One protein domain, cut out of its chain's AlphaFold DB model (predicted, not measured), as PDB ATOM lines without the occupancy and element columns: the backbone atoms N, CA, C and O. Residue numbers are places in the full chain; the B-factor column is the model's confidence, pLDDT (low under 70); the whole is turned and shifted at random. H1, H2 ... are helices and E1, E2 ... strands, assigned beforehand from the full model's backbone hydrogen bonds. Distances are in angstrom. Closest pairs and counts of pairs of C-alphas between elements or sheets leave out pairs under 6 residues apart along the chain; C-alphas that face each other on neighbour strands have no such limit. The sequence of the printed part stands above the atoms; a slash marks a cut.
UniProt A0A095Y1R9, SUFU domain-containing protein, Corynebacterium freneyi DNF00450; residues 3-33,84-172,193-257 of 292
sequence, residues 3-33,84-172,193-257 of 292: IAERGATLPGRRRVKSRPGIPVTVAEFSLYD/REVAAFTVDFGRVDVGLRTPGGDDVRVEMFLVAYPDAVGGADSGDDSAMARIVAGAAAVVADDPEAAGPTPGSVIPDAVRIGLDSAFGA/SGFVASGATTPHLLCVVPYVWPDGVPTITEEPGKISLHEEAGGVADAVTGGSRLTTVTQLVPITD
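This is residues 3 to 33, 84 to 172 and 193 to 257 of the 292 residues of the protein "SUFU domain-containing protein" of Corynebacterium freneyi DNF00450 (UniProt A0A095Y1R9). One strongly twisted sheet of seven strands curls round the helix H1, whose centre lies nearest the middle of the domain. The short helix H2 packs on H1 and on the sheet near E1 and E5, while H3 packs on H2 and is not on the sheet. The printed part has 185 residues, under half of them in named elements, with three named helices and seven named strands in the order E1 E2 E3 E4 H1 H2 H3 E5 E6 E7; the class is mixed, helices and strands. The branched sheet is mixed: E4 and E7 are parallel, the other neighbour pairs antiparallel. The whole is compact, with a radius of gyration of the C-alphas of 16.2 A, and spans 50 by 45 by 30 A.

E1, residues 3 to 10, and E2, residues 19 to 30, form an antiparallel hairpin; N 6 and O 24 are within hydrogen-bond range at 2.8 A. E2 bends by 56 degrees at residue 23. On the other side of E2 from E1 is E3, residues 86 to 91, antiparallel, with N 27 and O 89 at 2.9 A. E3 forms a hairpin with E4, residues 107 to 116, with N 88 and O 114 at 2.9 A. H1, residues 131 to 145, is on the sheet; its closest C-alphas to E2 are those of Ala 141 and Gly 21, 5.0 A. H2, residues 161 to 167, touches H1 at a steep tilt of 63 degrees, opposite ways; the closest C-alphas are those of Gly 138 and Gly 165, 3.8 A. H2 is on the sheet at a height of 4.7 A, over none of its strands. H3, residues 194 to 198, touches H2, the closest C-alphas being those of Asp 167 and Gly 194, 4.5 A. In H1, H2 and H3 every O i to N i+4 pair is within hydrogen-bond range. E7, residues 245 to 255, is parallel to E4, with N 248 and O 109 at 2.9 A. On the other side of E7 from E4 are E5, residues 204 to 208, with N 206 and O 253 at 2.8 A, and E6, residues 220 to 222, with N 220 and O 247 at 2.9 A. E6 and E7 form a hairpin.

E1 begins at C-alpha 3 (277.109, 106.304, 220.448). From first to last C-alpha E2 measures 31.5 A, E4 30.0 A and H1 21.2 A. E7, 30.6 A, ends at C-alpha 255 (291.251, 97.179, 240.086).

The C-alphas farthest apart are those of Gly 104 and Ala 124, 51.9 A. Residues 34 to 83 and 173 to 192 are not printed; the C-alpha gaps are 8.2 A and 20.1 A. Among the long links is E6 to E7. Confidence is under 70 in 46 residues, among them 11 to 22 and 225 to 242.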
ATOM      1  N   ILE A   3     276.365 107.392 221.102       80.81
ATOM      2  CA  ILE A   3     277.109 106.304 220.448       80.81
ATOM      3  C   ILE A   3     278.268 106.936 219.691       80.81
ATOM      4  O   ILE A   3     278.068 107.919 218.977       80.81
ATOM      5  N   ALA A   4     279.470 106.393 219.859       76.19
ATOM      6  CA  ALA A   4     280.656 106.861 219.159       76.19
ATOM      7  C   ALA A   4     281.591 105.699 218.821       76.19
ATOM      8  O   ALA A   4     281.759 104.771 219.609       76.19
ATOM      9  N   GLU A   5     282.250 105.792 217.671       76.69
ATOM     10  CA  GLU A   5     283.378 104.929 217.337       76.69
ATOM     11  C   GLU A   5     284.641 105.422 218.061       76.69
ATOM     12  O   GLU A   5     284.908 106.629 218.157       76.69
ATOM     13  N   ARG A   6     285.396 104.487 218.638       78.12
ATOM     14  CA  ARG A   6     286.557 104.740 219.492       78.12
ATOM     15  C   ARG A   6     287.629 103.681 219.239       78.12
ATOM     16  O   ARG A   6     287.372 102.498 219.383       78.12
ATOM     17  N   GLY A   7     288.854 104.092 218.930       68.69
ATOM     18  CA  GLY A   7     290.019 103.198 218.897       68.69
ATOM     19  C   GLY A   7     291.057 103.641 219.921       68.69
ATOM     20  O   GLY A   7     291.344 104.832 220.018       68.69
ATOM     21  N   ALA A   8     291.622 102.707 220.688       70.50
ATOM     22  CA  ALA A   8     292.718 103.008 221.610       70.50
ATOM     23  C   ALA A   8     294.077 102.727 220.954       70.50
ATOM     24  O   ALA A   8     294.202 101.804 220.160       70.50
ATOM     25  N   THR A   9     295.116 103.498 221.270       72.69
ATOM     26  CA  THR A   9     296.476 103.244 220.769       72.69
ATOM     27  C   THR A   9     297.219 102.332 221.733       72.69
ATOM     28  O   THR A   9     297.393 102.664 222.904       72.69
ATOM     29  N   LEU A  10     297.704 101.195 221.238       73.38
ATOM     30  CA  LEU A  10     298.437 100.240 222.056       73.38
ATOM     31  C   LEU A  10     299.936 100.577 222.092       73.38
ATOM     32  O   LEU A  10     300.533 100.889 221.046       73.38
ATOM     33  N   PRO A  11     300.585 100.484 223.267       68.88
ATOM     34  CA  PRO A  11     302.027 100.637 223.365       68.88
ATOM     35  C   PRO A  11     302.733  99.519 222.584       68.88
ATOM     36  O   PRO A  11     302.387  98.342 222.665       68.88
ATOM     37  N   GLY A  12     303.753  99.880 221.806       61.12
ATOM     38  CA  GLY A  12     304.480  98.912 220.991       61.12
ATOM     39  C   GLY A  12     305.294  97.923 221.835       61.12
ATOM     40  O   GLY A  12     306.047  98.318 222.730       61.12
ATOM     41  N   ARG A  13     305.217  96.617 221.532       59.81
ATOM     42  CA  ARG A  13     306.040  95.594 222.208       59.81
ATOM     43  C   ARG A  13     307.525  95.793 221.852       59.81
ATOM     44  O   ARG A  13     307.955  95.433 220.760       59.81
ATOM     45  N   ARG A  14     308.296  96.400 222.771       51.12
ATOM     46  CA  ARG A  14     309.775  96.545 222.919       51.12
ATOM     47  C   ARG A  14     310.681  96.865 221.707       51.12
ATOM     48  O   ARG A  14     311.859  97.127 221.936       51.12
ATOM     49  N   ARG A  15     310.201  96.869 220.459       47.56
ATOM     50  CA  ARG A  15     310.910  97.272 219.219       47.56
ATOM     51  C   ARG A  15     309.983  97.721 218.078       47.56
ATOM     52  O   ARG A  15     310.481  98.119 217.029       47.56
ATOM     53  N   VAL A  16     308.667  97.638 218.252       48.06
ATOM     54  CA  VAL A  16     307.675  98.071 217.257       48.06
ATOM     55  C   VAL A  16     307.137  99.433 217.689       48.06
ATOM     56  O   VAL A  16     306.992  99.669 218.887       48.06
ATOM     57  N   LYS A  17     306.880 100.336 216.736       60.25
ATOM     58  CA  LYS A  17     306.155 101.591 217.007       60.25
ATOM     59  C   LYS A  17     304.798 101.273 217.654       60.25
ATOM     60  O   LYS A  17     304.298 100.157 217.486       60.25
ATOM     61  N   SER A  18     304.217 102.225 218.385       59.81
ATOM     62  CA  SER A  18     302.817 102.122 218.813       59.81
ATOM     63  C   SER A  18     301.941 101.759 217.616       59.81
ATOM     64  O   SER A  18     302.225 102.148 216.476       59.81
ATOM     65  N   ARG A  19     300.919 100.945 217.857       66.25
ATOM     66  CA  ARG A  19     299.988 100.527 216.810       66.25
ATOM     67  C   ARG A  19     298.608 101.051 217.183       66.25
ATOM     68  O   ARG A  19     298.256 100.985 218.363       66.25
ATOM     69  N   PRO A  20     297.841 101.579 216.218       62.28
ATOM     70  CA  PRO A  20     296.435 101.835 216.466       62.28
ATOM     71  C   PRO A  20     295.790 100.499 216.835       62.28
ATOM     72  O   PRO A  20     295.993  99.495 216.145       62.28
ATOM     73  N   GLY A  21     295.100 100.473 217.967       62.25
ATOM     74  CA  GLY A  21     294.197  99.392 218.308       62.25
ATOM     75  C   GLY A  21     292.994  99.415 217.377       62.25
ATOM     76  O   GLY A  21     292.815 100.314 216.552       62.25
ATOM     77  N   ILE A  22     292.190  98.376 217.493       67.31
ATOM     78  CA  ILE A  22     291.019  98.191 216.650       67.31
ATOM     79  C   ILE A  22     289.985  99.298 216.940       67.31
ATOM     80  O   ILE A  22     289.815  99.659 218.108       67.31
ATOM     81  N   PRO A  23     289.308  99.854 215.913       70.56
ATOM     82  CA  PRO A  23     288.152 100.717 216.126       70.56
ATOM     83  C   PRO A  23     287.001  99.915 216.742       70.56
ATOM     84  O   PRO A  23     286.671  98.822 216.287       70.56
ATOM     85  N   VAL A  24     286.406 100.455 217.802       77.06
ATOM     86  CA  VAL A  24     285.348  99.826 218.595       77.06
ATOM     87  C   VAL A  24     284.223 100.833 218.768       77.06
ATOM     88  O   VAL A  24     284.438 101.949 219.243       77.06
ATOM     89  N   THR A  25     283.005 100.448 218.409       82.62
ATOM     90  CA  THR A  25     281.830 101.268 218.696       82.62
ATOM     91  C   THR A  25     281.486 101.131 220.171       82.62
ATOM     92  O   THR A  25     281.420 100.027 220.707       82.62
ATOM     93  N   VAL A  26     281.280 102.253 220.856       83.06
ATOM     94  CA  VAL A  26     280.898 102.270 222.268       83.06
ATOM     95  C   VAL A  26     279.651 103.126 222.444       83.06
ATOM     96  O   VAL A  26     279.570 104.254 221.953       83.06
ATOM     97  N   ALA A  27     278.670 102.575 223.151       84.31
ATOM     98  CA  ALA A  27     277.479 103.284 223.586       84.31
ATOM     99  C   ALA A  27     277.626 103.718 225.047       84.31
ATOM    100  O   ALA A  27     277.998 102.918 225.901       84.31
ATOM    101  N   GLU A  28     277.289 104.973 225.339       84.12
ATOM    102  CA  GLU A  28     277.274 105.548 226.682       84.12
ATOM    103  C   GLU A  28     275.884 106.063 227.052       84.12
ATOM    104  O   GLU A  28     275.181 106.705 226.254       84.12
ATOM    105  N   PHE A  29     275.483 105.822 228.295       84.00
ATOM    106  CA  PHE A  29     274.231 106.326 228.841       84.00
ATOM    107  C   PHE A  29     274.340 106.557 230.349       84.00
ATOM    108  O   PHE A  29     275.035 105.841 231.064       84.00
ATOM    109  N   SER A  30     273.657 107.597 230.823       81.75
ATOM    110  CA  SER A  30     273.472 107.830 232.253       81.75
ATOM    111  C   SER A  30     272.360 106.930 232.768       81.75
ATOM    112  O   SER A  30     271.345 106.767 232.088       81.75
ATOM    113  N   LEU A  31     272.540 106.359 233.956       69.19
ATOM    114  CA  LEU A  31     271.568 105.433 234.545       69.19
ATOM    115  C   LEU A  31     270.408 106.139 235.261       69.19
ATOM    116  O   LEU A  31     269.391 105.505 235.529       69.19
ATOM    117  N   TYR A  32     270.546 107.440 235.539       69.12
ATOM    118  CA  TYR A  32     269.595 108.202 236.359       69.12
ATOM    119  C   TYR A  32     269.299 109.607 235.824       69.12
ATOM    120  O   TYR A  32     268.760 110.431 236.560       69.12
ATOM    121  N   ASP A  33     269.659 109.908 234.572       61.19
ATOM    122  CA  ASP A  33     269.210 111.167 233.972       61.19
ATOM    123  C   ASP A  33     267.680 111.075 233.799       61.19
ATOM    124  O   ASP A  33     267.182 110.154 233.145       61.19
ATOM    125  N   ARG A  84     275.892 110.467 240.428       86.25
ATOM    126  CA  ARG A  84     275.606 110.154 239.022       86.25
ATOM    127  C   ARG A  84     276.485 109.013 238.517       86.25
ATOM    128  O   ARG A  84     277.700 109.080 238.655       86.25
ATOM    129  N   GLU A  85     275.886 108.037 237.844       88.44
ATOM    130  CA  GLU A  85     276.578 106.884 237.258       88.44
ATOM    131  C   GLU A  85     276.466 106.891 235.733       88.44
ATOM    132  O   GLU A  85     275.406 107.197 235.177       88.44
ATOM    133  N   VAL A  86     277.558 106.530 235.056       89.31
ATOM    134  CA  VAL A  86     277.598 106.352 233.600       89.31
ATOM    135  C   VAL A  86     277.918 104.901 233.286       89.31
ATOM    136  O   VAL A  86     278.883 104.343 233.810       89.31
ATOM    137  N   ALA A  87     277.118 104.315 232.400       90.75
ATOM    138  CA  ALA A  87     277.394 103.030 231.786       90.75
ATOM    139  C   ALA A  87     278.007 103.236 230.393       90.75
ATOM    140  O   ALA A  87     277.508 104.046 229.609       90.75
ATOM    141  N   ALA A  88     279.063 102.486 230.085       92.88
ATOM    142  CA  ALA A  88     279.656 102.381 228.755       92.88
ATOM    143  C   ALA A  88     279.673 100.916 228.312       92.88
ATOM    144  O   ALA A  88     280.020 100.041 229.104       92.88
ATOM    145  N   PHE A  89     279.297 100.653 227.063       92.69
ATOM    146  CA  PHE A  89     279.030  99.312 226.544       92.69
ATOM    147  C   PHE A  89     279.606  99.165 225.130       92.69
ATOM    148  O   PHE A  89     279.360 100.028 224.284       92.69
ATOM    149  N   THR A  90     280.365  98.102 224.855       92.62
ATOM    150  CA  THR A  90     280.825  97.821 223.488       92.62
ATOM    151  C   THR A  90     279.657  97.452 222.582       92.62
ATOM    152  O   THR A  90     278.786  96.673 222.945       92.62
ATOM    153  N   VAL A  91     279.634  98.006 221.379       87.31
ATOM    154  CA  VAL A  91     278.682  97.651 220.330       87.31
ATOM    155  C   VAL A  91     279.491  97.026 219.205       87.31
ATOM    156  O   VAL A  91     280.499  97.590 218.788       87.31
ATOM    157  N   ASP A  92     279.061  95.855 218.740       82.12
ATOM    158  CA  ASP A  92     279.718  95.074 217.686       82.12
ATOM    159  C   ASP A  92     281.078  94.456 218.059       82.12
ATOM    160  O   ASP A  92     281.735  93.861 217.196       82.12
ATOM    161  N   PHE A  93     281.511  94.508 219.326       87.25
ATOM    162  CA  PHE A  93     282.757  93.839 219.720       87.25
ATOM    163  C   PHE A  93     282.621  92.312 219.695       87.25
ATOM    164  O   PHE A  93     283.608  91.612 219.472       87.25
ATOM    165  N   GLY A  94     281.396  91.782 219.767       81.69
ATOM    166  CA  GLY A  94     281.094  90.370 219.536       81.69
ATOM    167  C   GLY A  94     281.522  89.839 218.157       81.69
ATOM    168  O   GLY A  94     281.502  88.631 217.928       81.69
ATOM    169  N   ARG A  95     281.963  90.694 217.227       79.50
ATOM    170  CA  ARG A  95     282.591  90.266 215.963       79.50
ATOM    171  C   ARG A  95     284.018  89.736 216.151       79.50
ATOM    172  O   ARG A  95     284.485  88.949 215.326       79.50
ATOM    173  N   VAL A  96     284.703  90.133 217.226       83.12
ATOM    174  CA  VAL A  96     286.064  89.685 217.542       83.12
ATOM    175  C   VAL A  96     286.034  88.237 218.029       83.12
ATOM    176  O   VAL A  96     285.338  87.904 218.989       83.12
ATOM    177  N   ASP A  97     286.810  87.364 217.379       85.81
ATOM    178  CA  ASP A  97     286.975  85.989 217.855       85.81
ATOM    179  C   ASP A  97     287.906  85.936 219.058       85.81
ATOM    180  O   ASP A  97     289.115  86.121 218.941       85.81
ATOM    181  N   VAL A  98     287.315  85.645 220.211       88.00
ATOM    182  CA  VAL A  98     288.019  85.467 221.484       88.00
ATOM    183  C   VAL A  98     288.383  84.002 221.761       88.00
ATOM    184  O   VAL A  98     288.812  83.661 222.857       88.00
ATOM    185  N   GLY A  99     288.178  83.103 220.792       88.69
ATOM    186  CA  GLY A  99     288.526  81.681 220.883       88.69
ATOM    187  C   GLY A  99     287.622  80.852 221.802       88.69
ATOM    188  O   GLY A  99     287.861  79.657 221.985       88.69
ATOM    189  N   LEU A 100     286.575  81.452 222.373       90.19
ATOM    190  CA  LEU A 100     285.656  80.777 223.284       90.19
ATOM    191  C   LEU A 100     284.645  79.937 222.511       90.19
ATOM    192  O   LEU A 100     284.091  80.378 221.504       90.19
ATOM    193  N   ARG A 101     284.393  78.721 222.999       90.38
ATOM    194  CA  ARG A 101     283.436  77.784 222.406       90.38
ATOM    195  C   ARG A 101     282.572  77.127 223.480       90.38
ATOM    196  O   ARG A 101     283.058  76.837 224.575       90.38
ATOM    197  N   THR A 102     281.306  76.856 223.170       87.69
ATOM    198  CA  THR A 102     280.449  76.017 224.024       87.69
ATOM    199  C   THR A 102     280.948  74.564 224.000       87.69
ATOM    200  O   THR A 102     281.680  74.177 223.085       87.69
ATOM    201  N   PRO A 103     280.521  73.693 224.938       87.25
ATOM    202  CA  PRO A 103     280.809  72.258 224.847       87.25
ATOM    203  C   PRO A 103     280.318  71.602 223.544       87.25
ATOM    204  O   PRO A 103     280.858  70.575 223.140       87.25
ATOM    205  N   GLY A 104     279.299  72.183 222.898       84.06
ATOM    206  CA  GLY A 104     278.777  71.753 221.597       84.06
ATOM    207  C   GLY A 104     279.614  72.216 220.401       84.06
ATOM    208  O   GLY A 104     279.380  71.749 219.290       84.06
ATOM    209  N   GLY A 105     280.607  73.082 220.623       85.69
ATOM    210  CA  GLY A 105     281.455  73.664 219.584       85.69
ATOM    211  C   GLY A 105     280.923  74.973 218.997       85.69
ATOM    212  O   GLY A 105     281.532  75.485 218.059       85.69
ATOM    213  N   ASP A 106     279.829  75.514 219.539       85.69
ATOM    214  CA  ASP A 106     279.286  76.803 219.107       85.69
ATOM    215  C   ASP A 106     280.222  77.937 219.495       85.69
ATOM    216  O   ASP A 106     280.907  77.880 220.518       85.69
ATOM    217  N   ASP A 107     280.244  78.970 218.669       88.94
ATOM    218  CA  ASP A 107     281.069  80.145 218.873       88.94
ATOM    219  C   ASP A 107     280.528  81.001 220.019       88.94
ATOM    220  O   ASP A 107     279.334  81.289 220.060       88.94
ATOM    221  N   VAL A 108     281.391  81.408 220.951       89.75
ATOM    222  CA  VAL A 108     281.020  82.294 222.056       89.75
ATOM    223  C   VAL A 108     281.739  83.624 221.893       89.75
ATOM    224  O   VAL A 108     282.965  83.699 221.816       89.75
ATOM    225  N   ARG A 109     280.939  84.681 221.865       90.25
ATOM    226  CA  ARG A 109     281.339  86.071 221.701       90.25
ATOM    227  C   ARG A 109     280.960  86.856 222.943       90.25
ATOM    228  O   ARG A 109     280.039  86.477 223.669       90.25
ATOM    229  N   VAL A 110     281.684  87.936 223.201       92.19
ATOM    230  CA  VAL A 110     281.533  88.688 224.445       92.19
ATOM    231  C   VAL A 110     281.498  90.175 224.147       92.19
ATOM    232  O   VAL A 110     282.423  90.701 223.540       92.19
ATOM    233  N   GLU A 111     280.451  90.839 224.621       93.69
ATOM    234  CA  GLU A 111     280.422  92.287 224.796       93.69
ATOM    235  C   GLU A 111     280.867  92.646 226.219       93.69
ATOM    236  O   GLU A 111     280.698  91.873 227.170       93.69
ATOM    237  N   MET A 112     281.438  93.831 226.384       94.81
ATOM    238  CA  MET A 112     281.952  94.316 227.657       94.81
ATOM    239  C   MET A 112     281.253  95.605 228.057       94.81
ATOM    240  O   MET A 112     281.007  96.478 227.220       94.81
ATOM    241  N   PHE A 113     280.999  95.766 229.353       94.25
ATOM    242  CA  PHE A 113     280.478  97.026 229.868       94.25
ATOM    243  C   PHE A 113     281.065  97.418 231.212       94.25
ATOM    244  O   PHE A 113     281.410  96.575 232.037       94.25
ATOM    245  N   LEU A 114     281.138  98.722 231.430       95.06
ATOM    246  CA  LEU A 114     281.611  99.354 232.651       95.06
ATOM    247  C   LEU A 114     280.514 100.271 233.185       95.06
ATOM    248  O   LEU A 114     279.884 100.987 232.410       95.06
ATOM    249  N   VAL A 115     280.338 100.285 234.505       93.25
ATOM    250  CA  VAL A 115     279.572 101.314 235.216       93.25
ATOM    251  C   VAL A 115     280.506 101.969 236.219       93.25
ATOM    252  O   VAL A 115     281.096 101.279 237.049       93.25
ATOM    253  N   ALA A 116     280.657 103.285 236.137       93.12
ATOM    254  CA  ALA A 116     281.514 104.035 237.045       93.12
ATOM    255  C   ALA A 116     281.054 105.490 237.178       93.12
ATOM    256  O   ALA A 116     280.216 105.984 236.414       93.12
ATOM    257  N   TYR A 117     281.599 106.173 238.181       91.62
ATOM    258  CA  TYR A 117     281.307 107.580 238.392       91.62
ATOM    259  C   TYR A 117     282.112 108.450 237.417       91.62
ATOM    260  O   TYR A 117     283.340 108.337 237.363       91.62
ATOM    261  N   PRO A 118     281.463 109.346 236.656       86.50
ATOM    262  CA  PRO A 118     282.147 110.195 235.685       86.50
ATOM    263  C   PRO A 118     283.105 111.189 236.356       86.50
ATOM    264  O   PRO A 118     284.141 111.510 235.795       86.50
ATOM    265  N   ASP A 119     282.814 111.625 237.584       85.62
ATOM    266  CA  ASP A 119     283.672 112.511 238.384       85.62
ATOM    267  C   ASP A 119     284.859 111.777 239.052       85.62
ATOM    268  O   ASP A 119     285.754 112.423 239.608       85.62
ATOM    269  N   ALA A 120     284.916 110.439 238.977       84.94
ATOM    270  CA  ALA A 120     286.074 109.651 239.413       84.94
ATOM    271  C   ALA A 120     287.245 109.704 238.410       84.94
ATOM    272  O   ALA A 120     288.344 109.229 238.697       84.94
ATOM    273  N   VAL A 121     287.057 110.329 237.250       80.75
ATOM    274  CA  VAL A 121     288.109 110.590 236.262       80.75
ATOM    275  C   VAL A 121     287.959 112.016 235.757       80.75
ATOM    276  O   VAL A 121     286.964 112.363 235.138       80.75
ATOM    277  N   GLY A 122     288.954 112.865 236.017       66.38
ATOM    278  CA  GLY A 122     288.921 114.240 235.518       66.38
ATOM    279  C   GLY A 122     289.796 115.231 236.278       66.38
ATOM    280  O   GLY A 122     289.727 115.342 237.505       66.38
ATOM    281  N   GLY A 123     290.591 115.974 235.505       55.41
ATOM    282  CA  GLY A 123     291.069 117.313 235.844       55.41
ATOM    283  C   GLY A 123     289.996 118.346 235.487       55.41
ATOM    284  O   GLY A 123     289.163 118.097 234.621       55.41
ATOM    285  N   ALA A 124     290.010 119.489 236.169       42.28
ATOM    286  CA  ALA A 124     288.893 120.428 236.326       42.28
ATOM    287  C   ALA A 124     288.207 121.001 235.056       42.28
ATOM    288  O   ALA A 124     287.222 121.714 235.216       42.28
ATOM    289  N   ASP A 125     288.663 120.699 233.834       48.03
ATOM    290  CA  ASP A 125     288.250 121.406 232.607       48.03
ATOM    291  C   ASP A 125     287.903 120.519 231.391       48.03
ATOM    292  O   ASP A 125     287.585 121.050 230.324       48.03
ATOM    293  N   SER A 126     287.933 119.182 231.481       49.44
ATOM    294  CA  SER A 126     287.522 118.365 230.328       49.44
ATOM    295  C   SER A 126     286.003 118.210 230.308       49.44
ATOM    296  O   SER A 126     285.468 117.305 230.941       49.44
ATOM    297  N   GLY A 127     285.302 119.040 229.534       50.53
ATOM    298  CA  GLY A 127     283.891 118.832 229.158       50.53
ATOM    299  C   GLY A 127     283.644 117.576 228.302       50.53
ATOM    300  O   GLY A 127     282.721 117.552 227.493       50.53
ATOM    301  N   ASP A 128     284.504 116.563 228.429       61.97
ATOM    302  CA  ASP A 128     284.443 115.286 227.741       61.97
ATOM    303  C   ASP A 128     283.996 114.196 228.723       61.97
ATOM    304  O   ASP A 128     284.815 113.542 229.371       61.97
ATOM    305  N   ASP A 129     282.680 113.993 228.798       65.00
ATOM    306  CA  ASP A 129     282.046 112.929 229.588       65.00
ATOM    307  C   ASP A 129     282.348 111.510 229.063       65.00
ATOM    308  O   ASP A 129     281.841 110.543 229.628       65.00
ATOM    309  N   SER A 130     283.136 111.345 227.988       82.31
ATOM    310  CA  SER A 130     283.337 110.037 227.342       82.31
ATOM    311  C   SER A 130     284.448 109.175 227.950       82.31
ATOM    312  O   SER A 130     284.929 108.225 227.328       82.31
ATOM    313  N   ALA A 131     284.900 109.493 229.167       88.12
ATOM    314  CA  ALA A 131     285.978 108.759 229.829       88.12
ATOM    315  C   ALA A 131     285.656 107.262 229.995       88.12
ATOM    316  O   ALA A 131     286.544 106.428 229.810       88.12
ATOM    317  N   MET A 132     284.393 106.908 230.265       91.06
ATOM    318  CA  MET A 132     283.976 105.508 230.390       91.06
ATOM    319  C   MET A 132     284.071 104.772 229.057       91.06
ATOM    320  O   MET A 132     284.632 103.676 229.005       91.06
ATOM    321  N   ALA A 133     283.623 105.386 227.960       90.25
ATOM    322  CA  ALA A 133     283.793 104.816 226.632       90.25
ATOM    323  C   ALA A 133     285.256 104.654 226.251       90.25
ATOM    324  O   ALA A 133     285.624 103.642 225.661       90.25
ATOM    325  N   ARG A 134     286.104 105.624 226.605       90.56
ATOM    326  CA  ARG A 134     287.548 105.542 226.365       90.56
ATOM    327  C   ARG A 134     288.173 104.365 227.113       90.56
ATOM    328  O   ARG A 134     288.969 103.634 226.530       90.56
ATOM    329  N   ILE A 135     287.772 104.131 228.362       93.94
ATOM    330  CA  ILE A 135     288.210 102.976 229.160       93.94
ATOM    331  C   ILE A 135     287.748 101.653 228.533       93.94
ATOM    332  O   ILE A 135     288.560 100.743 228.362       93.94
ATOM    333  N   VAL A 136     286.473 101.550 228.147       94.50
ATOM    334  CA  VAL A 136     285.920 100.350 227.492       94.50
ATOM    335  C   VAL A 136     286.610 100.083 226.149       94.50
ATOM    336  O   VAL A 136     286.971  98.942 225.862       94.50
ATOM    337  N   ALA A 137     286.891 101.123 225.360       91.44
ATOM    338  CA  ALA A 137     287.672 101.010 224.128       91.44
ATOM    339  C   ALA A 137     289.122 100.563 224.394       91.44
ATOM    340  O   ALA A 137     289.674  99.775 223.629       91.44
ATOM    341  N   GLY A 138     289.732 101.018 225.495       92.38
ATOM    342  CA  GLY A 138     291.035 100.538 225.956       92.38
ATOM    343  C   GLY A 138     291.029  99.038 226.253       92.38
ATOM    344  O   GLY A 138     291.915  98.320 225.795       92.38
ATOM    345  N   ALA A 139     289.995  98.548 226.943       94.81
ATOM    346  CA  ALA A 139     289.807  97.123 227.210       94.81
ATOM    347  C   ALA A 139     289.672  96.314 225.914       94.81
ATOM    348  O   ALA A 139     290.390  95.338 225.704       94.81
ATOM    349  N   ALA A 140     288.801  96.770 225.015       92.88
ATOM    350  CA  ALA A 140     288.563  96.140 223.726       92.88
ATOM    351  C   ALA A 140     289.819  96.092 222.845       92.88
ATOM    352  O   ALA A 140     290.088  95.068 222.219       92.88
ATOM    353  N   ALA A 141     290.641  97.144 222.852       89.44
ATOM    354  CA  ALA A 141     291.911  97.140 222.138       89.44
ATOM    355  C   ALA A 141     292.896  96.101 222.699       89.44
ATOM    356  O   ALA A 141     293.546  95.411 221.919       89.44
ATOM    357  N   VAL A 142     292.991  95.958 224.027       91.25
ATOM    358  CA  VAL A 142     293.858  94.946 224.662       91.25
ATOM    359  C   VAL A 142     293.387  93.533 224.319       91.25
ATOM    360  O   VAL A 142     294.192  92.710 223.889       91.25
ATOM    361  N   VAL A 143     292.085  93.270 224.456       92.06
ATOM    362  CA  VAL A 143     291.482  91.972 224.118       92.06
ATOM    363  C   VAL A 143     291.728  91.631 222.653       92.06
ATOM    364  O   VAL A 143     292.072  90.501 222.333       92.06
ATOM    365  N   ALA A 144     291.566  92.592 221.746       87.44
ATOM    366  CA  ALA A 144     291.687  92.319 220.325       87.44
ATOM    367  C   ALA A 144     293.147  92.192 219.836       87.44
ATOM    368  O   ALA A 144     293.378  91.586 218.790       87.44
ATOM    369  N   ASP A 145     294.132  92.724 220.573       86.25
ATOM    370  CA  ASP A 145     295.563  92.470 220.319       86.25
ATOM    371  C   ASP A 145     295.966  91.043 220.693       86.25
ATOM    372  O   ASP A 145     296.742  90.411 219.975       86.25
ATOM    373  N   ASP A 146     295.451  90.545 221.819       86.94
ATOM    374  CA  ASP A 146     295.839  89.254 222.385       86.94
ATOM    375  C   ASP A 146     294.648  88.561 223.080       86.94
ATOM    376  O   ASP A 146     294.576  88.513 224.312       86.94
ATOM    377  N   PRO A 147     293.686  88.022 222.305       84.38
ATOM    378  CA  PRO A 147     292.453  87.459 222.861       84.38
ATOM    379  C   PRO A 147     292.691  86.201 223.698       84.38
ATOM    380  O   PRO A 147     291.883  85.885 224.568       84.38
ATOM    381  N   GLU A 148     293.800  85.491 223.470       83.44
ATOM    382  CA  GLU A 148     294.187  84.334 224.282       83.44
ATOM    383  C   GLU A 148     294.681  84.760 225.671       83.44
ATOM    384  O   GLU A 148     294.355  84.112 226.665       83.44
ATOM    385  N   ALA A 149     295.455  85.849 225.755       83.75
ATOM    386  CA  ALA A 149     296.003  86.336 227.019       83.75
ATOM    387  C   ALA A 149     295.025  87.226 227.805       83.75
ATOM    388  O   ALA A 149     295.060  87.230 229.035       83.75
ATOM    389  N   ALA A 150     294.171  87.977 227.109       86.75
ATOM    390  CA  ALA A 150     293.273  88.973 227.688       86.75
ATOM    391  C   ALA A 150     291.789  88.660 227.435       86.75
ATOM    392  O   ALA A 150     290.967  89.570 227.403       86.75
ATOM    393  N   GLY A 151     291.434  87.386 227.247       89.19
ATOM    394  CA  GLY A 151     290.057  86.971 226.976       89.19
ATOM    395  C   GLY A 151     289.063  87.520 228.018       89.19
ATOM    396  O   GLY A 151     289.311  87.372 229.218       89.19
ATOM    397  N   PRO A 152     287.931  88.126 227.611       93.06
ATOM    398  CA  PRO A 152     287.003  88.824 228.507       93.06
ATOM    399  C   PRO A 152     286.030  87.851 229.204       93.06
ATOM    400  O   PRO A 152     284.813  87.992 229.143       93.06
ATOM    401  N   THR A 153     286.554  86.802 229.833       92.38
ATOM    402  CA  THR A 153     285.759  85.809 230.569       92.38
ATOM    403  C   THR A 153     285.653  86.170 232.047       92.38
ATOM    404  O   THR A 153     286.651  86.594 232.622       92.38
ATOM    405  N   PRO A 154     284.520  85.917 232.725       92.31
ATOM    406  CA  PRO A 154     284.446  86.077 234.171       92.31
ATOM    407  C   PRO A 154     285.603  85.375 234.894       92.31
ATOM    408  O   PRO A 154     285.858  84.191 234.674       92.31
ATOM    409  N   GLY A 155     286.303  86.117 235.747       93.44
ATOM    410  CA  GLY A 155     287.492  85.656 236.452       93.44
ATOM    411  C   GLY A 155     288.824  85.981 235.766       93.44
ATOM    412  O   GLY A 155     289.865  85.678 236.343       93.44
ATOM    413  N   SER A 156     288.833  86.586 234.574       94.88
ATOM    414  CA  SER A 156     290.055  87.088 233.930       94.88
ATOM    415  C   SER A 156     290.305  88.565 234.246       94.88
ATOM    416  O   SER A 156     289.406  89.286 234.680       94.88
ATOM    417  N   VAL A 157     291.540  89.023 234.029       96.56
ATOM    418  CA  VAL A 157     291.920  90.436 234.154       96.56
ATOM    419  C   VAL A 157     292.447  90.935 232.815       96.56
ATOM    420  O   VAL A 157     293.310  90.300 232.215       96.56
ATOM    421  N   ILE A 158     291.971  92.103 232.389       96.81
ATOM    422  CA  ILE A 158     292.485  92.861 231.250       96.81
ATOM    423  C   ILE A 158     293.464  93.913 231.802       96.81
ATOM    424  O   ILE A 158     293.035  94.918 232.387       96.81
ATOM    425  N   PRO A 159     294.785  93.690 231.685       95.69
ATOM    426  CA  PRO A 159     295.770  94.572 232.288       95.69
ATOM    427  C   PRO A 159     295.833  95.915 231.555       95.69
ATOM    428  O   PRO A 159     295.739  95.971 230.332       95.69
ATOM    429  N   ASP A 160     296.025  96.997 232.311       95.19
ATOM    430  CA  ASP A 160     296.300  98.347 231.813       95.19
ATOM    431  C   ASP A 160     295.198  98.958 230.935       95.19
ATOM    432  O   ASP A 160     295.397 100.031 230.367       95.19
ATOM    433  N   ALA A 161     294.024  98.330 230.848       94.50
ATOM    434  CA  ALA A 161     292.919  98.773 230.004       94.50
ATOM    435  C   ALA A 161     292.477 100.216 230.296       94.50
ATOM    436  O   ALA A 161     292.275 100.997 229.365       94.50
ATOM    437  N   VAL A 162     292.389 100.605 231.576       95.25
ATOM    438  CA  VAL A 162     292.033 101.979 231.973       95.25
ATOM    439  C   VAL A 162     293.145 102.943 231.571       95.25
ATOM    440  O   VAL A 162     292.870 104.018 231.043       95.25
ATOM    441  N   ARG A 163     294.410 102.549 231.760       93.25
ATOM    442  CA  ARG A 163     295.566 103.373 231.389       93.25
ATOM    443  C   ARG A 163     295.614 103.614 229.880       93.25
ATOM    444  O   ARG A 163     295.680 104.756 229.446       93.25
ATOM    445  N   ILE A 164     295.493 102.547 229.096       91.50
ATOM    446  CA  ILE A 164     295.458 102.578 227.630       91.50
ATOM    447  C   ILE A 164     294.287 103.426 227.134       91.50
ATOM    448  O   ILE A 164     294.465 104.272 226.258       91.50
ATOM    449  N   GLY A 165     293.100 103.228 227.709       91.12
ATOM    450  CA  GLY A 165     291.912 103.994 227.365       91.12
ATOM    451  C   GLY A 165     292.084 105.484 227.632       91.12
ATOM    452  O   GLY A 165     291.770 106.298 226.776       91.12
ATOM    453  N   LEU A 166     292.630 105.874 228.783       89.88
ATOM    454  CA  LEU A 166     292.777 107.288 229.139       89.88
ATOM    455  C   LEU A 166     293.980 107.979 228.477       89.88
ATOM    456  O   LEU A 166     293.933 109.192 228.293       89.88
ATOM    457  N   ASP A 167     295.024 107.237 228.097       86.75
ATOM    458  CA  ASP A 167     296.207 107.768 227.400       86.75
ATOM    459  C   ASP A 167     296.024 107.876 225.876       86.75
ATOM    460  O   ASP A 167     296.832 108.505 225.191       86.75
ATOM    461  N   SER A 168     294.975 107.267 225.323       74.38
ATOM    462  CA  SER A 168     294.715 107.299 223.886       74.38
ATOM    463  C   SER A 168     294.164 108.654 223.439       74.38
ATOM    464  O   SER A 168     293.158 109.140 223.955       74.38
ATOM    465  N   ALA A 169     294.791 109.254 222.424       62.09
ATOM    466  CA  ALA A 169     294.225 110.394 221.712       62.09
ATOM    467  C   ALA A 169     293.128 109.891 220.759       62.09
ATOM    468  O   ALA A 169     293.427 109.333 219.704       62.09
ATOM    469  N   PHE A 170     291.857 110.058 221.124       53.75
ATOM    470  CA  PHE A 170     290.743 109.702 220.242       53.75
ATOM    471  C   PHE A 170     290.515 110.837 219.241       53.75
ATOM    472  O   PHE A 170     289.980 111.890 219.589       53.75
ATOM    473  N   GLY A 171     290.953 110.638 217.998       41.66
ATOM    474  CA  GLY A 171     290.603 111.512 216.880       41.66
ATOM    475  C   GLY A 171     289.192 111.213 216.373       41.66
ATOM    476  O   GLY A 171     288.792 110.053 216.304       41.66
ATOM    477  N   ALA A 172     288.444 112.253 215.997       34.91
ATOM    478  CA  ALA A 172     287.300 112.101 215.096       34.91
ATOM    479  C   ALA A 172     287.760 111.418 213.788       34.91
ATOM    480  O   ALA A 172     288.941 111.550 213.442       34.91
ATOM    481  N   SER A 193     300.692 111.718 231.023       82.12
ATOM    482  CA  SER A 193     299.765 110.609 230.733       82.12
ATOM    483  C   SER A 193     298.334 111.003 231.125       82.12
ATOM    484  O   SER A 193     298.114 111.517 232.224       82.12
ATOM    485  N   GLY A 194     297.368 110.778 230.230       85.50
ATOM    486  CA  GLY A 194     295.952 111.044 230.478       85.50
ATOM    487  C   GLY A 194     295.421 110.250 231.671       85.50
ATOM    488  O   GLY A 194     294.640 110.779 232.462       85.50
ATOM    489  N   PHE A 195     295.928 109.034 231.893       89.94
ATOM    490  CA  PHE A 195     295.687 108.275 233.120       89.94
ATOM    491  C   PHE A 195     296.186 109.027 234.361       89.94
ATOM    492  O   PHE A 195     295.416 109.237 235.296       89.94
ATOM    493  N   VAL A 196     297.434 109.511 234.357       89.12
ATOM    494  CA  VAL A 196     297.995 110.284 235.483       89.12
ATOM    495  C   VAL A 196     297.200 111.569 235.726       89.12
ATOM    496  O   VAL A 196     296.861 111.876 236.868       89.12
ATOM    497  N   ALA A 197     296.859 112.301 234.665       88.25
ATOM    498  CA  ALA A 197     296.077 113.532 234.748       88.25
ATOM    499  C   ALA A 197     294.645 113.296 235.261       88.25
ATOM    500  O   ALA A 197     294.054 114.184 235.872       88.25
ATOM    501  N   SER A 198     294.089 112.099 235.048       89.12
ATOM    502  CA  SER A 198     292.738 111.752 235.501       89.12
ATOM    503  C   SER A 198     292.633 111.531 237.015       89.12
ATOM    504  O   SER A 198     291.537 111.643 237.574       89.12
ATOM    505  N   GLY A 199     293.757 111.223 237.675       91.75
ATOM    506  CA  GLY A 199     293.811 110.844 239.087       91.75
ATOM    507  C   GLY A 199     293.299 109.430 239.389       91.75
ATOM    508  O   GLY A 199     293.160 109.094 240.562       91.75
ATOM    509  N   ALA A 200     293.003 108.619 238.368       93.69
ATOM    510  CA  ALA A 200     292.619 107.223 238.547       93.69
ATOM    511  C   ALA A 200     293.766 106.401 239.161       93.69
ATOM    512  O   ALA A 200     294.944 106.609 238.870       93.69
ATOM    513  N   THR A 201     293.404 105.435 239.999       96.31
ATOM    514  CA  THR A 201     294.316 104.533 240.726       96.31
ATOM    515  C   THR A 201     294.103 103.067 240.355       96.31
ATOM    516  O   THR A 201     294.824 102.192 240.828       96.31
ATOM    517  N   THR A 202     293.118 102.793 239.499       97.50
ATOM    518  CA  THR A 202     292.680 101.457 239.085       97.50
ATOM    519  C   THR A 202     292.992 101.230 237.599       97.50
ATOM    520  O   THR A 202     292.138 101.443 236.745       97.50
ATOM    521  N   PRO A 203     294.238 100.882 237.231       97.19
ATOM    522  CA  PRO A 203     294.646 100.809 235.830       97.19
ATOM    523  C   PRO A 203     294.149  99.560 235.085       97.19
ATOM    524  O   PRO A 203     294.133  99.571 233.851       97.19
ATOM    525  N   HIS A 204     293.757  98.497 235.794       97.88
ATOM    526  CA  HIS A 204     293.337  97.224 235.197       97.88
ATOM    527  C   HIS A 204     291.829  97.011 235.348       97.88
ATOM    528  O   HIS A 204     291.183  97.629 236.196       97.88
ATOM    529  N   LEU A 205     291.276  96.096 234.552       98.06
ATOM    530  CA  LEU A 205     289.867  95.714 234.623       98.06
ATOM    531  C   LEU A 205     289.739  94.217 234.893       98.06
ATOM    532  O   LEU A 205     290.266  93.399 234.146       98.06
ATOM    533  N   LEU A 206     289.020  93.859 235.947       97.62
ATOM    534  CA  LEU A 206     288.590  92.501 236.242       97.62
ATOM    535  C   LEU A 206     287.272  92.211 235.513       97.62
ATOM    536  O   LEU A 206     286.307  92.961 235.659       97.62
ATOM    537  N   CYS A 207     287.211  91.112 234.769       96.69
ATOM    538  CA  CYS A 207     285.984  90.628 234.149       96.69
ATOM    539  C   CYS A 207     285.173  89.831 235.174       96.69
ATOM    540  O   CYS A 207     285.656  88.847 235.738       96.69
ATOM    541  N   VAL A 208     283.925  90.226 235.416       93.50
ATOM    542  CA  VAL A 208     283.014  89.539 236.339       93.50
ATOM    543  C   VAL A 208     281.705  89.172 235.650       93.50
ATOM    544  O   VAL A 208     281.364  89.678 234.574       93.50
ATOM    545  N   VAL A 209     280.965  88.256 236.276       89.81
ATOM    546  CA  VAL A 209     279.581  87.991 235.883       89.81
ATOM    547  C   VAL A 209     278.766  89.258 236.169       89.81
ATOM    548  O   VAL A 209     278.829  89.762 237.289       89.81
ATOM    549  N   PRO A 210     278.011  89.782 235.195       83.50
ATOM    550  CA  PRO A 210     277.137  90.920 235.431       83.50
ATOM    551  C   PRO A 210     276.054  90.599 236.466       83.50
ATOM    552  O   PRO A 210     275.280  89.662 236.281       83.50
ATOM    553  N   TYR A 211     275.955  91.410 237.518       70.69
ATOM    554  CA  TYR A 211     274.908  91.275 238.546       70.69
ATOM    555  C   TYR A 211     273.754  92.271 238.376       70.69
ATOM    556  O   TYR A 211     272.839  92.311 239.194       70.69
ATOM    557  N   VAL A 212     273.787  93.076 237.313       71.38
ATOM    558  CA  VAL A 212     272.784  94.120 237.048       71.38
ATOM    559  C   VAL A 212     271.458  93.567 236.508       71.38
ATOM    560  O   VAL A 212     270.459  94.281 236.513       71.38
ATOM    561  N   TRP A 213     271.424  92.301 236.074       75.06
ATOM    562  CA  TRP A 213     270.215  91.649 235.567       75.06
ATOM    563  C   TRP A 213     269.673  90.611 236.559       75.06
ATOM    564  O   TRP A 213     270.374  89.642 236.864       75.06
ATOM    565  N   PRO A 214     268.422  90.764 237.036       70.12
ATOM    566  CA  PRO A 214     267.839  89.853 238.022       70.12
ATOM    567  C   PRO A 214     267.556  88.455 237.451       70.12
ATOM    568  O   PRO A 214     267.643  87.471 238.182       70.12
ATOM    569  N   ASP A 215     267.274  88.363 236.150       74.88
ATOM    570  CA  ASP A 215     266.874  87.124 235.464       74.88
ATOM    571  C   ASP A 215     268.041  86.418 234.748       74.88
ATOM    572  O   ASP A 215     267.841  85.504 233.948       74.88
ATOM    573  N   GLY A 216     269.276  86.822 235.058       74.50
ATOM    574  CA  GLY A 216     270.491  86.306 234.437       74.50
ATOM    575  C   GLY A 216     271.035  87.204 233.328       74.50
ATOM    576  O   GLY A 216     270.412  88.173 232.899       74.50
ATOM    577  N   VAL A 217     272.255  86.895 232.891       81.56
ATOM    578  CA  VAL A 217     272.984  87.696 231.903       81.56
ATOM    579  C   VAL A 217     272.322  87.546 230.530       81.56
ATOM    580  O   VAL A 217     272.136  86.409 230.089       81.56
ATOM    581  N   PRO A 218     272.004  88.647 229.825       82.50
ATOM    582  CA  PRO A 218     271.482  88.587 228.473       82.50
ATOM    583  C   PRO A 218     272.411  87.807 227.547       82.50
ATOM    584  O   PRO A 218     273.633  87.983 227.549       82.50
ATOM    585  N   THR A 219     271.806  86.955 226.728       85.06
ATOM    586  CA  THR A 219     272.500  86.221 225.676       85.06
ATOM    587  C   THR A 219     271.732  86.337 224.374       85.06
ATOM    588  O   THR A 219     270.513  86.168 224.357       85.06
ATOM    589  N   ILE A 220     272.449  86.574 223.284       85.38
ATOM    590  CA  ILE A 220     271.909  86.593 221.929       85.38
ATOM    591  C   ILE A 220     272.439  85.356 221.215       85.38
ATOM    592  O   ILE A 220     273.648  85.149 221.169       85.38
ATOM    593  N   THR A 221     271.543  84.549 220.656       85.00
ATOM    594  CA  THR A 221     271.915  83.378 219.858       85.00
ATOM    595  C   THR A 221     271.600  83.637 218.393       85.00
ATOM    596  O   THR A 221     270.456  83.917 218.033       85.00
ATOM    597  N   GLU A 222     272.609  83.502 217.547       85.25
ATOM    598  CA  GLU A 222     272.513  83.568 216.098       85.25
ATOM    599  C   GLU A 222     272.708  82.168 215.508       85.25
ATOM    600  O   GLU A 222     273.729  81.507 215.707       85.25
ATOM    601  N   GLU A 223     271.711  81.705 214.758       81.75
ATOM    602  CA  GLU A 223     271.748  80.396 214.108       81.75
ATOM    603  C   GLU A 223     272.739  80.361 212.925       81.75
ATOM    604  O   GLU A 223     272.970  81.388 212.268       81.75
ATOM    605  N   PRO A 224     273.277  79.178 212.563       75.38
ATOM    606  CA  PRO A 224     274.127  79.032 211.387       75.38
ATOM    607  C   PRO A 224     273.451  79.599 210.127       75.38
ATOM    608  O   PRO A 224     272.311  79.266 209.799       75.38
ATOM    609  N   GLY A 225     274.153  80.473 209.399       67.69
ATOM    610  CA  GLY A 225     273.628  81.126 208.191       67.69
ATOM    611  C   GLY A 225     272.654  82.289 208.441       67.69
ATOM    612  O   GLY A 225     272.098  82.821 207.479       67.69
ATOM    613  N   LYS A 226     272.443  82.689 209.704       69.31
ATOM    614  CA  LYS A 226     271.739  83.923 210.104       69.31
ATOM    615  C   LYS A 226     272.660  84.993 210.687       69.31
ATOM    616  O   LYS A 226     272.189  86.092 210.957       69.31
ATOM    617  N   ILE A 227     273.948  84.681 210.809       68.81
ATOM    618  CA  ILE A 227     274.984  85.622 211.228       68.81
ATOM    619  C   ILE A 227     275.149  86.675 210.129       68.81
ATOM    620  O   ILE A 227     275.513  86.348 208.993       68.81
ATOM    621  N   SER A 228     274.843  87.929 210.460       62.44
ATOM    622  CA  SER A 228     275.043  89.056 209.547       62.44
ATOM    623  C   SER A 228     276.511  89.456 209.577       62.44
ATOM    624  O   SER A 228     276.971  90.076 210.529       62.44
ATOM    625  N   LEU A 229     277.255  89.091 208.534       63.62
ATOM    626  CA  LEU A 229     278.641  89.523 208.384       63.62
ATOM    627  C   LEU A 229     278.644  90.950 207.841       63.62
ATOM    628  O   LEU A 229     278.143  91.204 206.745       63.62
ATOM    629  N   HIS A 230     279.213  91.874 208.601       58.06
ATOM    630  CA  HIS A 230     279.413  93.241 208.145       58.06
ATOM    631  C   HIS A 230     280.790  93.354 207.479       58.06
ATOM    632  O   HIS A 230     281.823  93.232 208.135       58.06
ATOM    633  N   GLU A 231     280.809  93.573 206.163       51.44
ATOM    634  CA  GLU A 231     282.014  93.988 205.442       51.44
ATOM    635  C   GLU A 231     282.260  95.477 205.724       51.44
ATOM    636  O   GLU A 231     281.729  96.336 205.024       51.44
ATOM    637  N   GLU A 232     283.039  95.813 206.752       52.06
ATOM    638  CA  GLU A 232     283.528  97.186 206.904       52.06
ATOM    639  C   GLU A 232     284.930  97.350 206.322       52.06
ATOM    640  O   GLU A 232     285.858  96.589 206.606       52.06
ATOM    641  N   ALA A 233     285.082  98.389 205.501       40.91
ATOM    642  CA  ALA A 233     286.356  98.829 204.960       40.91
ATOM    643  C   ALA A 233     287.235  99.391 206.095       40.91
ATOM    644  O   ALA A 233     287.207 100.583 206.373       40.91
ATOM    645  N   GLY A 234     288.013  98.523 206.748       47.19
ATOM    646  CA  GLY A 234     289.012  98.909 207.757       47.19
ATOM    647  C   GLY A 234     288.776  98.395 209.184       47.19
ATOM    648  O   GLY A 234     289.625  98.646 210.036       47.19
ATOM    649  N   GLY A 235     287.684  97.664 209.442       50.75
ATOM    650  CA  GLY A 235     287.372  97.056 210.747       50.75
ATOM    651  C   GLY A 235     287.907  95.625 210.934       50.75
ATOM    652  O   GLY A 235     288.576  95.069 210.057       50.75
ATOM    653  N   VAL A 236     287.612  95.003 212.085       54.88
ATOM    654  CA  VAL A 236     287.916  93.574 212.319       54.88
ATOM    655  C   VAL A 236     287.064  92.730 211.390       54.88
ATOM    656  O   VAL A 236     285.840  92.845 211.390       54.88
ATOM    657  N   ALA A 237     287.709  91.855 210.620       56.69
ATOM    658  CA  ALA A 237     286.993  90.877 209.819       56.69
ATOM    659  C   ALA A 237     286.177  89.963 210.745       56.69
ATOM    660  O   ALA A 237     286.749  89.273 211.591       56.69
ATOM    661  N   ASP A 238     284.855  89.957 210.569       64.88
ATOM    662  CA  ASP A 238     283.973  89.050 211.294       64.88
ATOM    663  C   ASP A 238     284.345  87.596 210.949       64.88
ATOM    664  O   ASP A 238     284.179  87.132 209.814       64.88
ATOM    665  N   ALA A 239     284.935  86.890 211.914       62.41
ATOM    666  CA  ALA A 239     285.445  85.546 211.693       62.41
ATOM    667  C   ALA A 239     284.290  84.536 211.638       62.41
ATOM    668  O   ALA A 239     283.641  84.238 212.645       62.41
ATOM    669  N   VAL A 240     284.063  83.968 210.451       61.38
ATOM    670  CA  VAL A 240     283.059  82.921 210.224       61.38
ATOM    671  C   VAL A 240     283.579  81.584 210.741       61.38
ATOM    672  O   VAL A 240     284.484  80.987 210.162       61.38
ATOM    673  N   THR A 241     282.964  81.076 211.804       62.16
ATOM    674  CA  THR A 241     283.282  79.763 212.393       62.16
ATOM    675  C   THR A 241     282.430  78.629 211.809       62.16
ATOM    676  O   THR A 241     282.754  77.457 211.987       62.16
ATOM    677  N   GLY A 242     281.365  78.957 211.064       63.81
ATOM    678  CA  GLY A 242     280.479  78.003 210.383       63.81
ATOM    679  C   GLY A 242     279.407  77.352 211.271       63.81
ATOM    680  O   GLY A 242     278.549  76.647 210.739       63.81
ATOM    681  N   GLY A 243     279.441  77.590 212.588       74.25
ATOM    682  CA  GLY A 243     278.462  77.121 213.577       74.25
ATOM    683  C   GLY A 243     277.470  78.203 214.016       74.25
ATOM    684  O   GLY A 243     277.380  79.256 213.383       74.25
ATOM    685  N   SER A 244     276.712  77.927 215.083       83.31
ATOM    686  CA  SER A 244     275.907  78.955 215.750       83.31
ATOM    687  C   SER A 244     276.820  79.888 216.551       83.31
ATOM    688  O   SER A 244     277.948  79.514 216.897       83.31
ATOM    689  N   ARG A 245     276.349  81.105 216.815       86.56
ATOM    690  CA  ARG A 245     277.065  82.116 217.593       86.56
ATOM    691  C   ARG A 245     276.223  82.527 218.791       86.56
ATOM    692  O   ARG A 245     275.055  82.863 218.648       86.56
ATOM    693  N   LEU A 246     276.833  82.513 219.965       89.44
ATOM    694  CA  LEU A 246     276.267  82.999 221.212       89.44
ATOM    695  C   LEU A 246     277.036  84.245 221.639       89.44
ATOM    696  O   LEU A 246     278.208  84.149 221.989       89.44
ATOM    697  N   THR A 247     276.378  85.395 221.672       90.12
ATOM    698  CA  THR A 247     276.940  86.625 222.235       90.12
ATOM    699  C   THR A 247     276.429  86.801 223.657       90.12
ATOM    700  O   THR A 247     275.224  86.819 223.898       90.12
ATOM    701  N   THR A 248     277.347  86.915 224.612       91.94
ATOM    702  CA  THR A 248     277.062  87.205 226.022       91.94
ATOM    703  C   THR A 248     277.764  88.489 226.456       91.94
ATOM    704  O   THR A 248     278.409  89.154 225.650       91.94
ATOM    705  N   VAL A 249     277.630  88.853 227.728       92.25
ATOM    706  CA  VAL A 249     278.137  90.106 228.282       92.25
ATOM    707  C   VAL A 249     278.982  89.831 229.525       92.25
ATOM    708  O   VAL A 249     278.587  89.042 230.383       92.25
ATOM    709  N   THR A 250     280.116  90.520 229.668       94.19
ATOM    710  CA  THR A 250     280.872  90.590 230.930       94.19
ATOM    711  C   THR A 250     280.897  92.015 231.476       94.19
ATOM    712  O   THR A 250     280.944  92.991 230.724       94.19
ATOM    713  N   GLN A 251     280.859  92.133 232.802       95.19
ATOM    714  CA  GLN A 251     281.014  93.409 233.485       95.19
ATOM    715  C   GLN A 251     282.493  93.635 233.800       95.19
ATOM    716  O   GLN A 251     283.180  92.729 234.270       95.19
ATOM    717  N   LEU A 252     282.966  94.854 233.572       97.25
ATOM    718  CA  LEU A 252     284.313  95.297 233.894       97.25
ATOM    719  C   LEU A 252     284.315  95.971 235.269       97.25
ATOM    720  O   LEU A 252     283.540  96.895 235.521       97.25
ATOM    721  N   VAL A 253     285.202  95.514 236.149       96.75
ATOM    722  CA  VAL A 253     285.430  96.066 237.489       96.75
ATOM    723  C   VAL A 253     286.849  96.637 237.560       96.75
ATOM    724  O   VAL A 253     287.807  95.879 237.419       96.75
ATOM    725  N   PRO A 254     287.027  97.945 237.793       97.56
ATOM    726  CA  PRO A 254     288.347  98.541 237.961       97.56
ATOM    727  C   PRO A 254     289.090  98.018 239.195       97.56
ATOM    728  O   PRO A 254     288.542  97.987 240.304       97.56
ATOM    729  N   ILE A 255     290.361  97.649 239.014       98.31
ATOM    730  CA  ILE A 255     291.251  97.179 240.086       98.31
ATOM    731  C   ILE A 255     292.617  97.873 240.041       98.31
ATOM    732  O   ILE A 255     293.089  98.307 238.986       98.31
ATOM    733  N   THR A 256     293.240  97.998 241.210       98.31
ATOM    734  CA  THR A 256     294.561  98.623 241.396       98.31
ATOM    735  C   THR A 256     295.709  97.693 240.981       98.31
ATOM    736  O   THR A 256     295.509  96.487 240.831       98.31
ATOM    737  N   ASP A 257     296.926  98.233 240.836       98.19
ATOM    738  CA  ASP A 257     298.128  97.418 240.574       98.19
ATOM    739  C   ASP A 257     298.363  96.372 241.693       98.19
ATOM    740  O   ASP A 257     298.729  95.229 241.424       98.19
TER     741      ASP A 257